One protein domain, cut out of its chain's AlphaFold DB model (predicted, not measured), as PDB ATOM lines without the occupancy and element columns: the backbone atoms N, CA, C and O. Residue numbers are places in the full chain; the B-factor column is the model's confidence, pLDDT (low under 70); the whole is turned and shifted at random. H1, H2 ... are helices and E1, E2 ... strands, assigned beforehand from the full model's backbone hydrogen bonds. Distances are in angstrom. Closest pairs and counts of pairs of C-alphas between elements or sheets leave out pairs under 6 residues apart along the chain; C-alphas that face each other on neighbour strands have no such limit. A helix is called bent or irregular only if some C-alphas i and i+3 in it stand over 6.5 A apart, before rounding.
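What this domain is: This is residues 7 to 110 and 122 to 160 of the 226 residues of the protein "DUF2330 domain-containing protein" of Lentisphaerae bacterium (UniProt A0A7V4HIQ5). A strongly twisted wall of four strands, E1 E5 E4 E3, has a small two-strand sheet, E2 and E6, over part of one face, while the long helix H2 meets the wall with residues 65 to 70 and runs away from it towards the last printed residues. H3 lies well away from the core, and in the link before it residues 88 to 94 stick out free. The printed part has 143 residues, with three named helices and six named strands in the order H1 E1 E2 E3 H2 E4 H3 E5 E6. The larger sheet is mixed and the smaller antiparallel; the class is mixed, helices and strands, though under half of the residues are in named elements. The whole is compact, with a radius of gyration of the C-alphas of 16.6 A and spans of 44 by 41 by 24 A.

How they stand to each other: Start at E1, residues 20 to 28, antiparallel to E5, residues 126 to 134, at 163 degrees; look for N 24 and O 130, 2.8 A apart. E5 is antiparallel to E4, residues 76 to 84, with N 129 and O 81 at 2.8 A. E4 is parallel to E3, residues 39 to 42, with N 41 and O 77 at 2.8 A; E1 and E3 are the edge strands. E2, residues 33 to 35, is antiparallel to E6, residues 143 to 147, with N 34 and O 146 at 3.0 A. The closest C-alphas of E2 and E5 are Val 33 and Thr 128, 6.2 A apart. H2, residues 51 to 71, only grazes the larger sheet with residues 65 to 70; its closest C-alpha pair with E4 is Val 69 and Gly 76, 6.2 A. E3, H2 and E4 form a strand-helix-strand unit, two parallel neighbour strands with a helix between, and its crossover is right-handed. H1, residues 10 to 13, is only just on this sheet, with 5 pairs of C-alphas within 10 A, and only grazes it. H3, residues 98 to 103, is not on it. Residues 81 to 82 of E4 pair antiparallel with 154 to 155, and residues 47 to 48 parallel with 158 to 159. Each O i to N i+4 pair is within hydrogen-bond range in H3 and 13 of 17 are in H2; H1 is too short for one.

Where its parts are: Find C-alpha 20 at (63.771, 186.753, 147.568); E1 runs 25.4 A from there. E5 spans 25.1 A, E4 23.7 A and E6 13.3 A. H2 begins at C-alpha 51, (50.242, 210.952, 161.458), and spans 25.5 A; it has a kink of 86 degrees near residue 58 and is irregular, with C-alphas 55 and 58 at 8.4 A.

The domain as a whole: The two C-alphas farthest apart, Tyr 52 and Glu 110, are 46.2 A apart. Residues 111 to 121 are not printed, and C-alphas 110 and 122 are 11.2 A apart across this cut. The link from E4 to H3 is long, 13 residues. Low confidence, under 70, is found at residues 87 to 94, 110 and 122 to 123.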
ATOM      1  N   LEU A   7      73.753 179.855 157.116       95.44
ATOM      2  CA  LEU A   7      72.524 179.506 156.400       95.44
ATOM      3  C   LEU A   7      72.790 179.426 154.885       95.44
ATOM      4  O   LEU A   7      73.165 180.444 154.295       95.44
ATOM      5  N   PRO A   8      72.585 178.255 154.246       94.12
ATOM      6  CA  PRO A   8      72.897 178.048 152.836       94.12
ATOM      7  C   PRO A   8      71.844 178.655 151.893       94.12
ATOM      8  O   PRO A   8      71.008 177.948 151.327       94.12
ATOM      9  N   ILE A   9      71.862 179.980 151.735       94.00
ATOM     10  CA  ILE A   9      70.871 180.727 150.943       94.00
ATOM     11  C   ILE A   9      71.044 180.558 149.428       94.00
ATOM     12  O   ILE A   9      70.087 180.746 148.678       94.00
ATOM     13  N   ARG A  10      72.226 180.146 148.953       91.94
ATOM     14  CA  ARG A  10      72.507 180.037 147.510       91.94
ATOM     15  C   ARG A  10      71.644 179.006 146.794       91.94
ATOM     16  O   ARG A  10      71.331 179.177 145.623       91.94
ATOM     17  N   LEU A  11      71.233 177.941 147.482       87.12
ATOM     18  CA  LEU A  11      70.326 176.949 146.898       87.12
ATOM     19  C   LEU A  11      68.963 177.561 146.560       87.12
ATOM     20  O   LEU A  11      68.346 177.168 145.573       87.12
ATOM     21  N   GLY A  12      68.532 178.554 147.342       84.50
ATOM     22  CA  GLY A  12      67.301 179.290 147.090       84.50
ATOM     23  C   GLY A  12      67.350 180.108 145.802       84.50
ATOM     24  O   GLY A  12      66.306 180.332 145.201       84.50
ATOM     25  N   THR A  13      68.526 180.537 145.334       89.31
ATOM     26  CA  THR A  13      68.640 181.433 144.168       89.31
ATOM     27  C   THR A  13      68.755 180.709 142.828       89.31
ATOM     28  O   THR A  13      68.574 181.341 141.794       89.31
ATOM     29  N   VAL A  14      69.001 179.392 142.818       86.88
ATOM     30  CA  VAL A  14      69.252 178.615 141.586       86.88
ATOM     31  C   VAL A  14      68.069 178.646 140.610       86.88
ATOM     32  O   VAL A  14      68.285 178.658 139.404       86.88
ATOM     33  N   ASN A  15      66.836 178.677 141.126       84.56
ATOM     34  CA  ASN A  15      65.602 178.667 140.328       84.56
ATOM     35  C   ASN A  15      64.714 179.895 140.594       84.56
ATOM     36  O   ASN A  15      63.511 179.846 140.350       84.56
ATOM     37  N   ALA A  16      65.270 180.961 141.170       88.31
ATOM     38  CA  ALA A  16      64.503 182.159 141.480       88.31
ATOM     39  C   ALA A  16      64.508 183.124 140.287       88.31
ATOM     40  O   ALA A  16      65.571 183.507 139.804       88.31
ATOM     41  N   ASP A  17      63.327 183.582 139.869       85.19
ATOM     42  CA  ASP A  17      63.167 184.577 138.794       85.19
ATOM     43  C   ASP A  17      63.511 186.017 139.239       85.19
ATOM     44  O   ASP A  17      63.399 186.970 138.465       85.19
ATOM     45  N   GLY A  18      63.920 186.207 140.496       89.12
ATOM     46  CA  GLY A  18      64.265 187.505 141.061       89.12
ATOM     47  C   GLY A  18      64.715 187.422 142.516       89.12
ATOM     48  O   GLY A  18      64.987 186.343 143.047       89.12
ATOM     49  N   ALA A  19      64.789 188.586 143.161       94.38
ATOM     50  CA  ALA A  19      65.162 188.677 144.565       94.38
ATOM     51  C   ALA A  19      64.114 188.024 145.477       94.38
ATOM     52  O   ALA A  19      62.908 188.106 145.234       94.38
ATOM     53  N   GLN A  20      64.587 187.410 146.554       94.31
ATOM     54  CA  GLN A  20      63.771 186.753 147.568       94.31
ATOM     55  C   GLN A  20      63.874 187.485 148.899       94.31
ATOM     56  O   GLN A  20      64.916 188.052 149.216       94.31
ATOM     57  N   GLU A  21      62.801 187.422 149.685       95.31
ATOM     58  CA  GLU A  21      62.783 187.915 151.061       95.31
ATOM     59  C   GLU A  21      63.010 186.758 152.028       95.31
ATOM     60  O   GLU A  21      62.398 185.695 151.908       95.31
ATOM     61  N   LEU A  22      63.869 186.976 153.014       96.25
ATOM     62  CA  LEU A  22      64.153 186.014 154.065       96.25
ATOM     63  C   LEU A  22      64.171 186.721 155.420       96.25
ATOM     64  O   LEU A  22      64.909 187.680 155.637       96.25
ATOM     65  N   PHE A  23      63.375 186.189 156.345       97.62
ATOM     66  CA  PHE A  23      63.343 186.601 157.743       97.62
ATOM     67  C   PHE A  23      64.019 185.530 158.588       97.62
ATOM     68  O   PHE A  23      63.655 184.356 158.516       97.62
ATOM     69  N   ILE A  24      64.993 185.936 159.393       97.75
ATOM     70  CA  ILE A  24      65.778 185.033 160.229       97.75
ATOM     71  C   ILE A  24      65.600 185.449 161.679       97.75
ATOM     72  O   ILE A  24      65.884 186.588 162.048       97.75
ATOM     73  N   TYR A  25      65.134 184.510 162.492       96.81
ATOM     74  CA  TYR A  25      64.959 184.686 163.924       96.81
ATOM     75  C   TYR A  25      66.005 183.846 164.646       96.81
ATOM     76  O   TYR A  25      66.074 182.634 164.448       96.81
ATOM     77  N   PHE A  26      66.809 184.490 165.484       96.38
ATOM     78  CA  PHE A  26      67.770 183.827 166.354       96.38
ATOM     79  C   PHE A  26      67.326 183.961 167.801       96.38
ATOM     80  O   PHE A  26      67.035 185.065 168.260       96.38
ATOM     81  N   LEU A  27      67.318 182.835 168.506       94.06
ATOM     82  CA  LEU A  27      67.170 182.762 169.952       94.06
ATOM     83  C   LEU A  27      68.520 182.323 170.505       94.06
ATOM     84  O   LEU A  27      69.018 181.259 170.138       94.06
ATOM     85  N   THR A  28      69.132 183.156 171.335       94.06
ATOM     86  CA  THR A  28      70.506 182.955 171.809       94.06
ATOM     87  C   THR A  28      70.626 183.181 173.312       94.06
ATOM     88  O   THR A  28      69.703 183.694 173.944       94.06
ATOM     89  N   LYS A  29      71.745 182.767 173.918       90.75
ATOM     90  CA  LYS A  29      71.987 182.947 175.360       90.75
ATOM     91  C   LYS A  29      72.756 184.231 175.642       90.75
ATOM     92  O   LYS A  29      72.467 184.905 176.627       90.75
ATOM     93  N   GLN A  30      73.773 184.545 174.842       91.06
ATOM     94  CA  GLN A  30      74.723 185.614 175.132       91.06
ATOM     95  C   GLN A  30      74.252 186.967 174.606       91.06
ATOM     96  O   GLN A  30      74.272 187.930 175.375       91.06
ATOM     97  N   GLY A  31      73.799 187.058 173.357       93.94
ATOM     98  CA  GLY A  31      73.425 188.353 172.788       93.94
ATOM     99  C   GLY A  31      73.073 188.324 171.307       93.94
ATOM    100  O   GLY A  31      72.706 187.289 170.747       93.94
ATOM    101  N   ARG A  32      73.156 189.497 170.674       96.00
ATOM    102  CA  ARG A  32      72.749 189.715 169.285       96.00
ATOM    103  C   ARG A  32      73.554 188.855 168.315       96.00
ATOM    104  O   ARG A  32      74.770 188.725 168.459       96.00
ATOM    105  N   VAL A  33      72.877 188.341 167.291       98.12
ATOM    106  CA  VAL A  33      73.510 187.679 166.141       98.12
ATOM    107  C   VAL A  33      73.724 188.674 165.006       98.12
ATOM    108  O   VAL A  33      72.839 189.463 164.680       98.12
ATOM    109  N   GLU A  34      74.893 188.609 164.383       97.88
ATOM    110  CA  GLU A  34      75.251 189.420 163.219       97.88
ATOM    111  C   GLU A  34      75.870 188.545 162.132       97.88
ATOM    112  O   GLU A  34      76.357 187.443 162.393       97.88
ATOM    113  N   THR A  35      75.857 189.044 160.900       97.88
ATOM    114  CA  THR A  35      76.562 188.425 159.778       97.88
ATOM    115  C   THR A  35      78.041 188.789 159.784       97.88
ATOM    116  O   THR A  35      78.405 189.921 160.095       97.88
ATOM    117  N   THR A  36      78.904 187.849 159.399       97.12
ATOM    118  CA  THR A  36      80.360 188.070 159.332       97.12
ATOM    119  C   THR A  36      80.855 188.415 157.929       97.12
ATOM    120  O   THR A  36      81.862 189.104 157.796       97.12
ATOM    121  N   ASN A  37      80.150 187.974 156.883       97.12
ATOM    122  CA  ASN A  37      80.517 188.193 155.478       97.12
ATOM    123  C   ASN A  37      79.627 189.208 154.738       97.12
ATOM    124  O   ASN A  37      79.958 189.630 153.633       97.12
ATOM    125  N   TYR A  38      78.540 189.655 155.368       97.44
ATOM    126  CA  TYR A  38      77.694 190.751 154.896       97.44
ATOM    127  C   TYR A  38      77.537 191.790 155.997       97.44
ATOM    128  O   TYR A  38      77.670 191.484 157.184       97.44
ATOM    129  N   ARG A  39      77.244 193.036 155.626       97.19
ATOM    130  CA  ARG A  39      77.035 194.094 156.612       97.19
ATOM    131  C   ARG A  39      75.674 193.908 157.279       97.19
ATOM    132  O   ARG A  39      74.647 193.985 156.606       97.19
ATOM    133  N   THR A  40      75.669 193.730 158.600       98.06
ATOM    134  CA  THR A  40      74.444 193.867 159.397       98.06
ATOM    135  C   THR A  40      74.146 195.355 159.607       98.06
ATOM    136  O   THR A  40      74.954 196.087 160.178       98.06
ATOM    137  N   VAL A  41      73.001 195.826 159.117       98.19
ATOM    138  CA  VAL A  41      72.612 197.243 159.079       98.19
ATOM    139  C   VAL A  41      71.377 197.456 159.940       98.19
ATOM    140  O   VAL A  41      70.361 196.796 159.752       98.19
ATOM    141  N   ARG A  42      71.432 198.401 160.880       97.94
ATOM    142  CA  ARG A  42      70.250 198.796 161.658       97.94
ATOM    143  C   ARG A  42      69.295 199.586 160.772       97.94
ATOM    144  O   ARG A  42      69.714 200.573 160.165       97.94
ATOM    145  N   LEU A  43      68.025 199.183 160.715       97.50
ATOM    146  CA  LEU A  43      67.012 200.014 160.065       97.50
ATOM    147  C   LEU A  43      66.872 201.368 160.784       97.50
ATOM    148  O   LEU A  43      67.075 201.440 161.999       97.50
ATOM    149  N   PRO A  44      66.495 202.442 160.068       96.75
ATOM    150  CA  PRO A  44      66.160 203.710 160.702       96.75
ATOM    151  C   PRO A  44      65.064 203.525 161.758       96.75
ATOM    152  O   PRO A  44      63.994 203.000 161.466       96.75
ATOM    153  N   GLU A  45      65.317 203.993 162.977       94.50
ATOM    154  CA  GLU A  45      64.351 203.983 164.077       94.50
ATOM    155  C   GLU A  45      64.171 205.384 164.674       94.50
ATOM    156  O   GLU A  45      64.908 206.321 164.353       94.50
ATOM    157  N   ALA A  46      63.175 205.527 165.549       95.19
ATOM    158  CA  ALA A  46      62.840 206.743 166.285       95.19
ATOM    159  C   ALA A  46      62.614 207.982 165.393       95.19
ATOM    160  O   ALA A  46      62.766 209.116 165.842       95.19
ATOM    161  N   GLN A  47      62.232 207.771 164.131       97.44
ATOM    162  CA  GLN A  47      61.944 208.849 163.189       97.44
ATOM    163  C   GLN A  47      60.509 209.348 163.367       97.44
ATOM    164  O   GLN A  47      59.576 208.546 163.452       97.44
ATOM    165  N   GLU A  48      60.330 210.667 163.402       97.62
ATOM    166  CA  GLU A  48      59.007 211.296 163.408       97.62
ATOM    167  C   GLU A  48      58.452 211.350 161.985       97.62
ATOM    168  O   GLU A  48      59.072 211.930 161.089       97.62
ATOM    169  N   ILE A  49      57.286 210.738 161.782       97.81
ATOM    170  CA  ILE A  49      56.629 210.646 160.476       97.81
ATOM    171  C   ILE A  49      55.186 211.171 160.555       97.81
ATOM    172  O   ILE A  49      54.596 211.187 161.641       97.81
ATOM    173  N   PRO A  50      54.590 211.587 159.420       97.31
ATOM    174  CA  PRO A  50      53.245 212.145 159.393       97.31
ATOM    175  C   PRO A  50      52.198 211.196 159.974       97.31
ATOM    176  O   PRO A  50      52.173 210.010 159.652       97.31
ATOM    177  N   LEU A  51      51.264 211.739 160.760       95.75
ATOM    178  CA  LEU A  51      50.242 210.952 161.458       95.75
ATOM    179  C   LEU A  51      49.413 210.042 160.530       95.75
ATOM    180  O   LEU A  51      49.094 208.917 160.908       95.75
ATOM    181  N   TYR A  52      49.103 210.496 159.309       95.56
ATOM    182  CA  TYR A  52      48.312 209.717 158.345       95.56
ATOM    183  C   TYR A  52      49.002 208.408 157.921       95.56
ATOM    184  O   TYR A  52      48.344 207.506 157.404       95.56
ATOM    185  N   VAL A  53      50.322 208.282 158.119       97.25
ATOM    186  CA  VAL A  53      51.070 207.058 157.791       97.25
ATOM    187  C   VAL A  53      50.583 205.875 158.624       97.25
ATOM    188  O   VAL A  53      50.720 204.739 158.179       97.25
ATOM    189  N   LYS A  54      49.938 206.117 159.776       96.12
ATOM    190  CA  LYS A  54      49.283 205.078 160.579       96.12
ATOM    191  C   LYS A  54      48.416 204.141 159.729       96.12
ATOM    192  O   LYS A  54      48.529 202.929 159.865       96.12
ATOM    193  N   ASP A  55      47.618 204.699 158.822       97.12
ATOM    194  CA  ASP A  55      46.671 203.939 157.995       97.12
ATOM    195  C   ASP A  55      47.318 203.362 156.723       97.12
ATOM    196  O   ASP A  55      46.674 202.655 155.953       97.12
ATOM    197  N   ARG A  56      48.605 203.658 156.491       96.50
ATOM    198  CA  ARG A  56      49.401 203.192 155.342       96.50
ATOM    199  C   ARG A  56      50.737 202.593 155.771       96.50
ATOM    200  O   ARG A  56      51.718 202.654 155.029       96.50
ATOM    201  N   PHE A  57      50.794 202.040 156.981       96.62
ATOM    202  CA  PHE A  57      52.056 201.608 157.570       96.62
ATOM    203  C   PHE A  57      52.731 200.508 156.743       96.62
ATOM    204  O   PHE A  57      53.946 200.528 156.579       96.62
ATOM    205  N   SER A  58      51.951 199.592 156.162       97.12
ATOM    206  CA  SER A  58      52.471 198.536 155.287       97.12
ATOM    207  C   SER A  58      53.194 199.093 154.058       97.12
ATOM    208  O   SER A  58      54.295 198.644 153.747       97.12
ATOM    209  N   ASP A  59      52.614 200.094 153.387       97.88
ATOM    210  CA  ASP A  59      53.242 200.743 152.228       97.88
ATOM    211  C   ASP A  59      54.490 201.523 152.640       97.88
ATOM    212  O   ASP A  59      55.539 201.398 152.012       97.88
ATOM    213  N   PHE A  60      54.390 202.280 153.735       98.19
ATOM    214  CA  PHE A  60      55.521 203.000 154.310       98.19
ATOM    215  C   PHE A  60      56.697 202.065 154.605       98.19
ATOM    216  O   PHE A  60      57.821 202.352 154.201       98.19
ATOM    217  N   TYR A  61      56.444 200.948 155.291       97.62
ATOM    218  CA  TYR A  61      57.496 200.030 155.704       97.62
ATOM    219  C   TYR A  61      58.144 199.328 154.512       97.62
ATOM    220  O   TYR A  61      59.369 199.254 154.436       97.62
ATOM    221  N   ARG A  62      57.331 198.860 153.555       97.81
ATOM    222  CA  ARG A  62      57.820 198.248 152.313       97.81
ATOM    223  C   ARG A  62      58.749 199.201 151.566       97.81
ATOM    224  O   ARG A  62      59.853 198.811 151.193       97.81
ATOM    225  N   ASP A  63      58.324 200.446 151.374       98.50
ATOM    226  CA  ASP A  63      59.078 201.408 150.572       98.50
ATOM    227  C   ASP A  63      60.317 201.922 151.328       98.50
ATOM    228  O   ASP A  63      61.374 202.108 150.724       98.50
ATOM    229  N   LEU A  64      60.240 202.051 152.660       98.44
ATOM    230  CA  LEU A  64      61.401 202.303 153.518       98.44
ATOM    231  C   LEU A  64      62.439 201.190 153.390       98.44
ATOM    232  O   LEU A  64      63.616 201.476 153.175       98.44
ATOM    233  N   PHE A  65      62.015 199.930 153.502       98.38
ATOM    234  CA  PHE A  65      62.908 198.783 153.384       98.38
ATOM    235  C   PHE A  65      63.561 198.738 152.000       98.38
ATOM    236  O   PHE A  65      64.783 198.658 151.902       98.38
ATOM    237  N   MET A  66      62.780 198.913 150.930       98.06
ATOM    238  CA  MET A  66      63.311 198.998 149.565       98.06
ATOM    239  C   MET A  66      64.344 200.118 149.405       98.06
ATOM    240  O   MET A  66      65.357 199.931 148.728       98.06
ATOM    241  N   GLN A  67      64.118 201.274 150.029       98.12
ATOM    242  CA  GLN A  67      65.074 202.375 150.005       98.12
ATOM    243  C   GLN A  67      66.362 202.029 150.768       98.12
ATOM    244  O   GLN A  67      67.444 202.393 150.306       98.12
ATOM    245  N   GLN A  68      66.284 201.305 151.892       98.25
ATOM    246  CA  GLN A  68      67.473 200.832 152.614       98.25
ATOM    247  C   GLN A  68      68.252 199.773 151.820       98.25
ATOM    248  O   GLN A  68      69.471 199.879 151.718       98.25
ATOM    249  N   VAL A  69      67.565 198.820 151.181       98.25
ATOM    250  CA  VAL A  69      68.186 197.818 150.293       98.25
ATOM    251  C   VAL A  69      68.993 198.502 149.188       98.25
ATOM    252  O   VAL A  69      70.168 198.190 149.002       98.25
ATOM    253  N   LYS A  70      68.409 199.500 148.511       97.75
ATOM    254  CA  LYS A  70      69.103 200.275 147.469       97.75
ATOM    255  C   LYS A  70      70.318 201.033 148.007       97.75
ATOM    256  O   LYS A  70      71.357 201.055 147.357       97.75
ATOM    257  N   ARG A  71      70.204 201.657 149.187       97.44
ATOM    258  CA  ARG A  71      71.308 202.403 149.824       97.44
ATOM    259  C   ARG A  71      72.496 201.512 150.173       97.44
ATOM    260  O   ARG A  71      73.632 201.960 150.078       97.44
ATOM    261  N   GLU A  72      72.234 200.264 150.540       97.88
ATOM    262  CA  GLU A  72      73.260 199.269 150.859       97.88
ATOM    263  C   GLU A  72      73.668 198.435 149.629       97.88
ATOM    264  O   GLU A  72      74.184 197.326 149.771       97.88
ATOM    265  N   ASN A  73      73.452 198.965 148.415       97.50
ATOM    266  CA  ASN A  73      73.804 198.344 147.132       97.50
ATOM    267  C   ASN A  73      73.300 196.898 147.002       97.50
ATOM    268  O   ASN A  73      74.020 196.034 146.505       97.50
ATOM    269  N   GLU A  74      72.095 196.639 147.518       97.38
ATOM    270  CA  GLU A  74      71.420 195.337 147.470       97.38
ATOM    271  C   GLU A  74      72.189 194.210 148.187       97.38
ATOM    272  O   GLU A  74      71.957 193.036 147.934       97.38
ATOM    273  N   ARG A  75      73.095 194.556 149.119       97.00
ATOM    274  CA  ARG A  75      73.957 193.616 149.873       97.00
ATOM    275  C   ARG A  75      73.780 193.682 151.394       97.00
ATOM    276  O   ARG A  75      74.545 193.068 152.139       97.00
ATOM    277  N   GLY A  76      72.821 194.475 151.869       97.38
ATOM    278  CA  GLY A  76      72.569 194.674 153.296       97.38
ATOM    279  C   GLY A  76      71.784 193.524 153.926       97.38
ATOM    280  O   GLY A  76      70.839 193.009 153.330       97.38
ATOM    281  N   VAL A  77      72.141 193.166 155.161       98.44
ATOM    282  CA  VAL A  77      71.329 192.313 156.038       98.44
ATOM    283  C   VAL A  77      70.791 193.188 157.158       98.44
ATOM    284  O   VAL A  77      71.558 193.783 157.908       98.44
ATOM    285  N   PHE A  78      69.476 193.327 157.263       98.69
ATOM    286  CA  PHE A  78      68.867 194.380 158.066       98.69
ATOM    287  C   PHE A  78      68.447 193.870 159.437       98.69
ATOM    288  O   PHE A  78      67.655 192.938 159.550       98.69
ATOM    289  N   LEU A  79      68.954 194.504 160.490       98.50
ATOM    290  CA  LEU A  79      68.467 194.309 161.846       98.50
ATOM    291  C   LEU A  79      67.149 195.066 162.006       98.50
ATOM    292  O   LEU A  79      67.117 196.293 161.887       98.50
ATOM    293  N   GLU A  80      66.079 194.330 162.304       97.38
ATOM    294  CA  GLU A  80      64.747 194.892 162.574       97.38
ATOM    295  C   GLU A  80      64.427 194.894 164.073       97.38
ATOM    296  O   GLU A  80      63.718 195.778 164.560       97.38
ATOM    297  N   TYR A  81      64.961 193.910 164.803       95.50
ATOM    298  CA  TYR A  81      64.695 193.714 166.224       95.50
ATOM    299  C   TYR A  81      65.862 192.995 166.916       95.50
ATOM    300  O   TYR A  81      66.366 192.000 166.401       95.50
ATOM    301  N   ALA A  82      66.265 193.479 168.088       95.12
ATOM    302  CA  ALA A  82      67.178 192.817 169.015       95.12
ATOM    303  C   ALA A  82      66.700 193.104 170.442       95.12
ATOM    304  O   ALA A  82      66.606 194.271 170.818       95.12
ATOM    305  N   TRP A  83      66.358 192.085 171.226       91.19
ATOM    306  CA  TRP A  83      65.797 192.316 172.555       91.19
ATOM    307  C   TRP A  83      66.069 191.170 173.517       91.19
ATOM    308  O   TRP A  83      65.906 189.997 173.171       91.19
ATOM    309  N   ASP A  84      66.429 191.531 174.742       88.12
ATOM    310  CA  ASP A  84      66.558 190.600 175.856       88.12
ATOM    311  C   ASP A  84      65.175 190.221 176.405       88.12
ATOM    312  O   ASP A  84      64.467 191.061 176.959       88.12
ATOM    313  N   MET A  85      64.774 188.958 176.254       80.31
ATOM    314  CA  MET A  85      63.440 188.496 176.654       80.31
ATOM    315  C   MET A  85      63.253 188.406 178.174       80.31
ATOM    316  O   MET A  85      62.124 188.231 178.628       80.31
ATOM    317  N   ASN A  86      64.319 188.586 178.964       71.31
ATOM    318  CA  ASN A  86      64.231 188.709 180.419       71.31
ATOM    319  C   ASN A  86      63.423 189.921 180.882       71.31
ATOM    320  O   ASN A  86      62.861 189.899 181.977       71.31
ATOM    321  N   TRP A  87      63.413 191.005 180.103       66.88
ATOM    322  CA  TRP A  87      62.794 192.253 180.525       66.88
ATOM    323  C   TRP A  87      61.983 192.869 179.395       66.88
ATOM    324  O   TRP A  87      62.394 192.919 178.240       66.88
ATOM    325  N   CYS A  88      60.792 193.333 179.737       63.44
ATOM    326  CA  CYS A  88      59.802 193.760 178.769       63.44
ATOM    327  C   CYS A  88      59.163 195.053 179.282       63.44
ATOM    328  O   CYS A  88      58.200 194.997 180.042       63.44
ATOM    329  N   ASP A  89      59.720 196.216 178.930       49.56
ATOM    330  CA  ASP A  89      59.155 197.505 179.348       49.56
ATOM    331  C   ASP A  89      59.259 198.584 178.249       49.56
ATOM    332  O   ASP A  89      60.378 198.939 177.858       49.56
ATOM    333  N   PRO A  90      58.135 199.136 177.736       51.09
ATOM    334  CA  PRO A  90      56.739 198.705 177.895       51.09
ATOM    335  C   PRO A  90      56.344 197.677 176.823       51.09
ATOM    336  O   PRO A  90      56.481 197.931 175.624       51.09
ATOM    337  N   CYS A  91      55.814 196.522 177.231       60.22
ATOM    338  CA  CYS A  91      55.454 195.453 176.300       60.22
ATOM    339  C   CYS A  91      53.968 195.363 175.972       60.22
ATOM    340  O   CYS A  91      53.103 195.485 176.831       60.22
ATOM    341  N   ALA A  92      53.690 195.111 174.692       56.78
ATOM    342  CA  ALA A  92      52.340 194.962 174.155       56.78
ATOM    343  C   ALA A  92      51.698 193.592 174.462       56.78
ATOM    344  O   ALA A  92      50.507 193.417 174.214       56.78
ATOM    345  N   ALA A  93      52.472 192.623 174.966       64.12
ATOM    346  CA  ALA A  93      52.025 191.269 175.285       64.12
ATOM    347  C   ALA A  93      52.887 190.636 176.393       64.12
ATOM    348  O   ALA A  93      53.957 191.148 176.728       64.12
ATOM    349  N   ASN A  94      52.414 189.511 176.938       68.75
ATOM    350  CA  ASN A  94      53.166 188.703 177.895       68.75
ATOM    351  C   ASN A  94      54.401 188.062 177.226       68.75
ATOM    352  O   ASN A  94      54.322 187.701 176.048       68.75
ATOM    353  N   PRO A  95      55.513 187.873 177.959       73.25
ATOM    354  CA  PRO A  95      56.633 187.060 177.491       73.25
ATOM    355  C   PRO A  95      56.195 185.632 177.139       73.25
ATOM    356  O   PRO A  95      55.237 185.114 177.718       73.25
ATOM    357  N   LEU A  96      56.917 184.987 176.217       79.44
ATOM    358  CA  LEU A  96      56.681 183.584 175.865       79.44
ATOM    359  C   LEU A  96      56.889 182.684 177.088       79.44
ATOM    360  O   LEU A  96      57.802 182.898 177.881       79.44
ATOM    361  N   SER A  97      56.072 181.651 177.239       81.38
ATOM    362  CA  SER A  97      56.259 180.618 178.258       81.38
ATOM    363  C   SER A  97      57.494 179.753 177.970       81.38
ATOM    364  O   SER A  97      57.973 179.664 176.839       81.38
ATOM    365  N   ALA A  98      58.000 179.051 178.988       81.81
ATOM    366  CA  ALA A  98      59.120 178.118 178.819       81.81
ATOM    367  C   ALA A  98      58.803 176.976 177.829       81.81
ATOM    368  O   ALA A  98      59.693 176.486 177.136       81.81
ATOM    369  N   GLU A  99      57.537 176.553 177.745       85.88
ATOM    370  CA  GLU A  99      57.086 175.541 176.783       85.88
ATOM    371  C   GLU A  99      57.098 176.084 175.348       85.88
ATOM    372  O   GLU A  99      57.627 175.428 174.449       85.88
ATOM    373  N   GLU A 100      56.611 177.312 175.139       88.12
ATOM    374  CA  GLU A 100      56.675 177.992 173.840       88.12
ATOM    375  C   GLU A 100      58.127 178.210 173.406       88.12
ATOM    376  O   GLU A 100      58.487 177.862 172.281       88.12
ATOM    377  N   LEU A 101      58.998 178.690 174.300       88.06
ATOM    378  CA  LEU A 101      60.425 178.854 174.010       88.06
ATOM    379  C   LEU A 101      61.078 177.521 173.621       88.06
ATOM    380  O   LEU A 101      61.812 177.452 172.633       88.06
ATOM    381  N   ARG A 102      60.764 176.433 174.329       88.81
ATOM    382  CA  ARG A 102      61.248 175.094 173.972       88.81
ATOM    383  C   ARG A 102      60.748 174.643 172.600       88.81
ATOM    384  O   ARG A 102      61.528 174.061 171.849       88.81
ATOM    385  N   SER A 103      59.489 174.922 172.255       91.38
ATOM    386  CA  SER A 103      58.932 174.597 170.932       91.38
ATOM    387  C   SER A 103      59.640 175.344 169.792       91.38
ATOM    388  O   SER A 103      59.726 174.831 168.680       91.38
ATOM    389  N   LEU A 104      60.220 176.512 170.093       91.25
ATOM    390  CA  LEU A 104      61.046 177.310 169.184       91.25
ATOM    391  C   LEU A 104      62.532 176.901 169.175       91.25
ATOM    392  O   LEU A 104      63.336 177.543 168.503       91.25
ATOM    393  N   GLY A 105      62.917 175.844 169.897       89.88
ATOM    394  CA  GLY A 105      64.288 175.323 169.909       89.88
ATOM    395  C   GLY A 105      65.165 175.795 171.073       89.88
ATOM    396  O   GLY A 105      66.361 175.500 171.097       89.88
ATOM    397  N   VAL A 106      64.601 176.487 172.068       90.31
ATOM    398  CA  VAL A 106      65.312 176.894 173.295       90.31
ATOM    399  C   VAL A 106      65.391 175.708 174.261       90.31
ATOM    400  O   VAL A 106      64.688 175.630 175.267       90.31
ATOM    401  N   PHE A 107      66.246 174.734 173.951       87.62
ATOM    402  CA  PHE A 107      66.384 173.510 174.757       87.62
ATOM    403  C   PHE A 107      67.254 173.683 176.005       87.62
ATOM    404  O   PHE A 107      67.275 172.813 176.866       87.62
ATOM    405  N   TRP A 108      67.978 174.797 176.108       86.12
ATOM    406  CA  TRP A 108      68.858 175.089 177.239       86.12
ATOM    407  C   TRP A 108      68.161 175.766 178.417       86.12
ATOM    408  O   TRP A 108      68.798 175.991 179.445       86.12
ATOM    409  N   GLN A 109      66.897 176.154 178.253       73.88
ATOM    410  CA  GLN A 109      66.079 176.559 179.381       73.88
ATOM    411  C   GLN A 109      65.536 175.304 180.064       73.88
ATOM    412  O   GLN A 109      64.701 174.572 179.519       73.88
ATOM    413  N   GLU A 110      66.030 175.057 181.273       62.94
ATOM    414  CA  GLU A 110      65.527 173.979 182.109       62.94
ATOM    415  C   GLU A 110      64.076 174.271 182.526       62.94
ATOM    416  O   GLU A 110      63.760 175.396 182.929       62.94
ATOM    417  N   GLU A 122      64.306 184.320 185.302       56.03
ATOM    418  CA  GLU A 122      65.128 184.961 184.272       56.03
ATOM    419  C   GLU A 122      65.168 184.046 183.036       56.03
ATOM    420  O   GLU A 122      65.894 183.050 182.970       56.03
ATOM    421  N   GLN A 123      64.331 184.363 182.050       66.69
ATOM    422  CA  GLN A 123      64.417 183.823 180.707       66.69
ATOM    423  C   GLN A 123      65.701 184.282 180.005       66.69
ATOM    424  O   GLN A 123      65.708 185.275 179.281       66.69
ATOM    425  N   ASN A 124      66.790 183.524 180.153       81.50
ATOM    426  CA  ASN A 124      68.047 183.824 179.460       81.50
ATOM    427  C   ASN A 124      67.967 183.513 177.950       81.50
ATOM    428  O   ASN A 124      68.522 182.519 177.466       81.50
ATOM    429  N   VAL A 125      67.202 184.331 177.230       89.50
ATOM    430  CA  VAL A 125      66.986 184.287 175.787       89.50
ATOM    431  C   VAL A 125      67.084 185.702 175.248       89.50
ATOM    432  O   VAL A 125      66.368 186.605 175.676       89.50
ATOM    433  N   PHE A 126      67.950 185.878 174.264       92.00
ATOM    434  CA  PHE A 126      68.037 187.089 173.479       92.00
ATOM    435  C   PHE A 126      67.483 186.809 172.082       92.00
ATOM    436  O   PHE A 126      67.891 185.850 171.424       92.00
ATOM    437  N   LEU A 127      66.532 187.628 171.637       93.88
ATOM    438  CA  LEU A 127      65.913 187.509 170.323       93.88
ATOM    439  C   LEU A 127      66.581 188.480 169.354       93.88
ATOM    440  O   LEU A 127      66.616 189.678 169.611       93.88
ATOM    441  N   THR A 128      67.035 187.982 168.206       97.19
ATOM    442  CA  THR A 128      67.457 188.806 167.063       97.19
ATOM    443  C   THR A 128      66.605 188.481 165.843       97.19
ATOM    444  O   THR A 128      66.460 187.313 165.493       97.19
ATOM    445  N   ARG A 129      66.073 189.503 165.167       97.56
ATOM    446  CA  ARG A 129      65.383 189.388 163.878       97.56
ATOM    447  C   ARG A 129      66.185 190.113 162.803       97.56
ATOM    448  O   ARG A 129      66.308 191.342 162.845       97.56
ATOM    449  N   LEU A 130      66.680 189.344 161.840       98.56
ATOM    450  CA  LEU A 130      67.289 189.849 160.614       98.56
ATOM    451  C   LEU A 130      66.312 189.702 159.446       98.56
ATOM    452  O   LEU A 130      65.574 188.720 159.366       98.56
ATOM    453  N   HIS A 131      66.342 190.655 158.527       98.50
ATOM    454  CA  HIS A 131      65.607 190.622 157.272       98.50
ATOM    455  C   HIS A 131      66.572 190.895 156.126       98.50
ATOM    456  O   HIS A 131      67.366 191.835 156.171       98.50
ATOM    457  N   VAL A 132      66.535 190.051 155.104       97.75
ATOM    458  CA  VAL A 132      67.396 190.176 153.935       97.75
ATOM    459  C   VAL A 132      66.578 189.999 152.665       97.75
ATOM    460  O   VAL A 132      65.841 189.022 152.527       97.75
ATOM    461  N   ARG A 133      66.768 190.934 151.731       97.56
ATOM    462  CA  ARG A 133      66.396 190.768 150.330       97.56
ATOM    463  C   ARG A 133      67.637 190.316 149.575       97.56
ATOM    464  O   ARG A 133      68.607 191.068 149.537       97.56
ATOM    465  N   TYR A 134      67.621 189.117 149.004       96.62
ATOM    466  CA  TYR A 134      68.808 188.516 148.392       96.62
ATOM    467  C   TYR A 134      68.549 187.965 146.990       96.62
ATOM    468  O   TYR A 134      67.449 187.518 146.665       96.62
ATOM    469  N   ASP A 135      69.598 187.971 146.171       96.06
ATOM    470  CA  ASP A 135      69.654 187.367 144.842       96.06
ATOM    471  C   ASP A 135      71.055 186.784 144.579       96.06
ATOM    472  O   ASP A 135      71.989 186.975 145.363       96.06
ATOM    473  N   ALA A 136      71.216 186.058 143.470       94.38
ATOM    474  CA  ALA A 136      72.486 185.421 143.123       94.38
ATOM    475  C   ALA A 136      73.616 186.411 142.771       94.38
ATOM    476  O   ALA A 136      74.789 186.060 142.906       94.38
ATOM    477  N   ALA A 137      73.292 187.619 142.302       94.69
ATOM    478  CA  ALA A 137      74.278 188.604 141.861       94.69
ATOM    479  C   ALA A 137      74.929 189.336 143.047       94.69
ATOM    480  O   ALA A 137      76.125 189.638 143.018       94.69
ATOM    481  N   HIS A 138      74.153 189.594 144.098       96.38
ATOM    482  CA  HIS A 138      74.577 190.340 145.279       96.38
ATOM    483  C   HIS A 138      74.966 189.436 146.455       96.38
ATOM    484  O   HIS A 138      75.825 189.825 147.252       96.38
ATOM    485  N   PHE A 139      74.424 188.213 146.520       96.56
ATOM    486  CA  PHE A 139      74.742 187.209 147.541       96.56
ATOM    487  C   PHE A 139      75.372 185.939 146.928       96.56
ATOM    488  O   PHE A 139      74.740 184.879 146.884       96.56
ATOM    489  N   PRO A 140      76.630 186.012 146.440       94.62
ATOM    490  CA  PRO A 140      77.327 184.857 145.865       94.62
ATOM    491  C   PRO A 140      77.794 183.835 146.916       94.62
ATOM    492  O   PRO A 140      78.208 182.733 146.552       94.62
ATOM    493  N   GLU A 141      77.739 184.192 148.201       95.00
ATOM    494  CA  GLU A 141      78.120 183.363 149.341       95.00
ATOM    495  C   GLU A 141      76.919 183.130 150.264       95.00
ATOM    496  O   GLU A 141      75.951 183.888 150.279       95.00
ATOM    497  N   ASP A 142      76.985 182.058 151.048       95.94
ATOM    498  CA  ASP A 142      75.989 181.783 152.079       95.94
ATOM    499  C   ASP A 142      76.147 182.743 153.266       95.94
ATOM    500  O   ASP A 142      77.236 183.266 153.511       95.94
ATOM    501  N   LEU A 143      75.086 182.960 154.047       97.31
ATOM    502  CA  LEU A 143      75.167 183.841 155.214       97.31
ATOM    503  C   LEU A 143      75.947 183.150 156.330       97.31
ATOM    504  O   LEU A 143      75.549 182.080 156.793       97.31
ATOM    505  N   MET A 144      77.033 183.771 156.776       97.44
ATOM    506  CA  MET A 144      77.811 183.323 157.927       97.44
ATOM    507  C   MET A 144      77.479 184.206 159.125       97.44
ATOM    508  O   MET A 144      77.428 185.428 158.990       97.44
ATOM    509  N   PHE A 145      77.259 183.597 160.288       97.81
ATOM    510  CA  PHE A 145      76.815 184.302 161.485       97.81
ATOM    511  C   PHE A 145      77.822 184.193 162.625       97.81
ATOM    512  O   PHE A 145      78.600 183.242 162.716       97.81
ATOM    513  N   GLN A 146      77.748 185.159 163.532       96.75
ATOM    514  CA  GLN A 146      78.388 185.112 164.837       96.75
ATOM    515  C   GLN A 146      77.408 185.579 165.912       96.75
ATOM    516  O   GLN A 146      76.651 186.529 165.710       96.75
ATOM    517  N   GLU A 147      77.436 184.916 167.064       96.06
ATOM    518  CA  GLU A 147      76.806 185.421 168.280       96.06
ATOM    519  C   GLU A 147      77.764 186.401 168.962       96.06
ATOM    520  O   GLU A 147      78.950 186.114 169.130       96.06
ATOM    521  N   THR A 148      77.259 187.573 169.333       96.19
ATOM    522  CA  THR A 148      78.037 188.622 169.998       96.19
ATOM    523  C   THR A 148      77.698 188.686 171.489       96.19
ATOM    524  O   THR A 148      76.682 188.158 171.941       96.19
ATOM    525  N   SER A 149      78.525 189.383 172.269       95.62
ATOM    526  CA  SER A 149      78.206 189.738 173.658       95.62
ATOM    527  C   SER A 149      77.301 190.974 173.777       95.62
ATOM    528  O   SER A 149      76.994 191.401 174.890       95.62
ATOM    529  N   ASP A 150      76.886 191.577 172.657       95.31
ATOM    530  CA  ASP A 150      76.060 192.780 172.659       95.31
ATOM    531  C   ASP A 150      74.602 192.431 172.985       95.31
ATOM    532  O   ASP A 150      73.906 191.788 172.196       95.31
ATOM    533  N   ARG A 151      74.135 192.889 174.149       93.00
ATOM    534  CA  ARG A 151      72.739 192.780 174.603       93.00
ATOM    535  C   ARG A 151      71.967 194.096 174.485       93.00
ATOM    536  O   ARG A 151      70.918 194.249 175.104       93.00
ATOM    537  N   SER A 152      72.487 195.079 173.749       93.31
ATOM    538  CA  SER A 152      71.777 196.336 173.521       93.31
ATOM    539  C   SER A 152      70.478 196.087 172.762       93.31
ATOM    540  O   SER A 152      70.455 195.460 171.698       93.31
ATOM    541  N   ASN A 153      69.393 196.608 173.326       92.12
ATOM    542  CA  ASN A 153      68.087 196.514 172.710       92.12
ATOM    543  C   ASN A 153      67.993 197.435 171.494       92.12
ATOM    544  O   ASN A 153      68.502 198.558 171.488       92.12
ATOM    545  N   PHE A 154      67.296 196.956 170.476       94.62
ATOM    546  CA  PHE A 154      67.019 197.673 169.249       94.62
ATOM    547  C   PHE A 154      65.654 197.248 168.711       94.62
ATOM    548  O   PHE A 154      65.332 196.061 168.659       94.62
ATOM    549  N   GLN A 155      64.863 198.213 168.260       93.56
ATOM    550  CA  GLN A 155      63.595 197.946 167.600       93.56
ATOM    551  C   GLN A 155      63.350 199.022 166.552       93.56
ATOM    552  O   GLN A 155      63.272 200.201 166.882       93.56
ATOM    553  N   ALA A 156      63.133 198.621 165.301       94.81
ATOM    554  CA  ALA A 156      62.698 199.549 164.265       94.81
ATOM    555  C   ALA A 156      61.289 200.090 164.588       94.81
ATOM    556  O   ALA A 156      60.273 199.463 164.284       94.81
ATOM    557  N   ARG A 157      61.235 201.256 165.240       93.75
ATOM    558  CA  ARG A 157      60.006 201.945 165.657       93.75
ATOM    559  C   ARG A 157      59.945 203.357 165.093       93.75
ATOM    560  O   ARG A 157      60.971 204.016 164.955       93.75
ATOM    561  N   TYR A 158      58.740 203.846 164.830       96.44
ATOM    562  CA  TYR A 158      58.505 205.169 164.248       96.44
ATOM    563  C   TYR A 158      57.517 205.952 165.106       96.44
ATOM    564  O   TYR A 158      56.612 205.377 165.710       96.44
ATOM    565  N   ILE A 159      57.717 207.264 165.196       96.75
ATOM    566  CA  ILE A 159      57.020 208.124 166.150       96.75
ATOM    567  C   ILE A 159      55.908 208.875 165.425       96.75
ATOM    568  O   ILE A 159      56.159 209.632 164.487       96.75
ATOM    569  N   LEU A 160      54.679 208.703 165.911       96.31
ATOM    570  CA  LEU A 160      53.516 209.472 165.484       96.31
ATOM    571  C   LEU A 160      53.151 210.477 166.575       96.31
ATOM    572  O   LEU A 160      52.805 210.098 167.694       96.31
TER     573      LEU A 160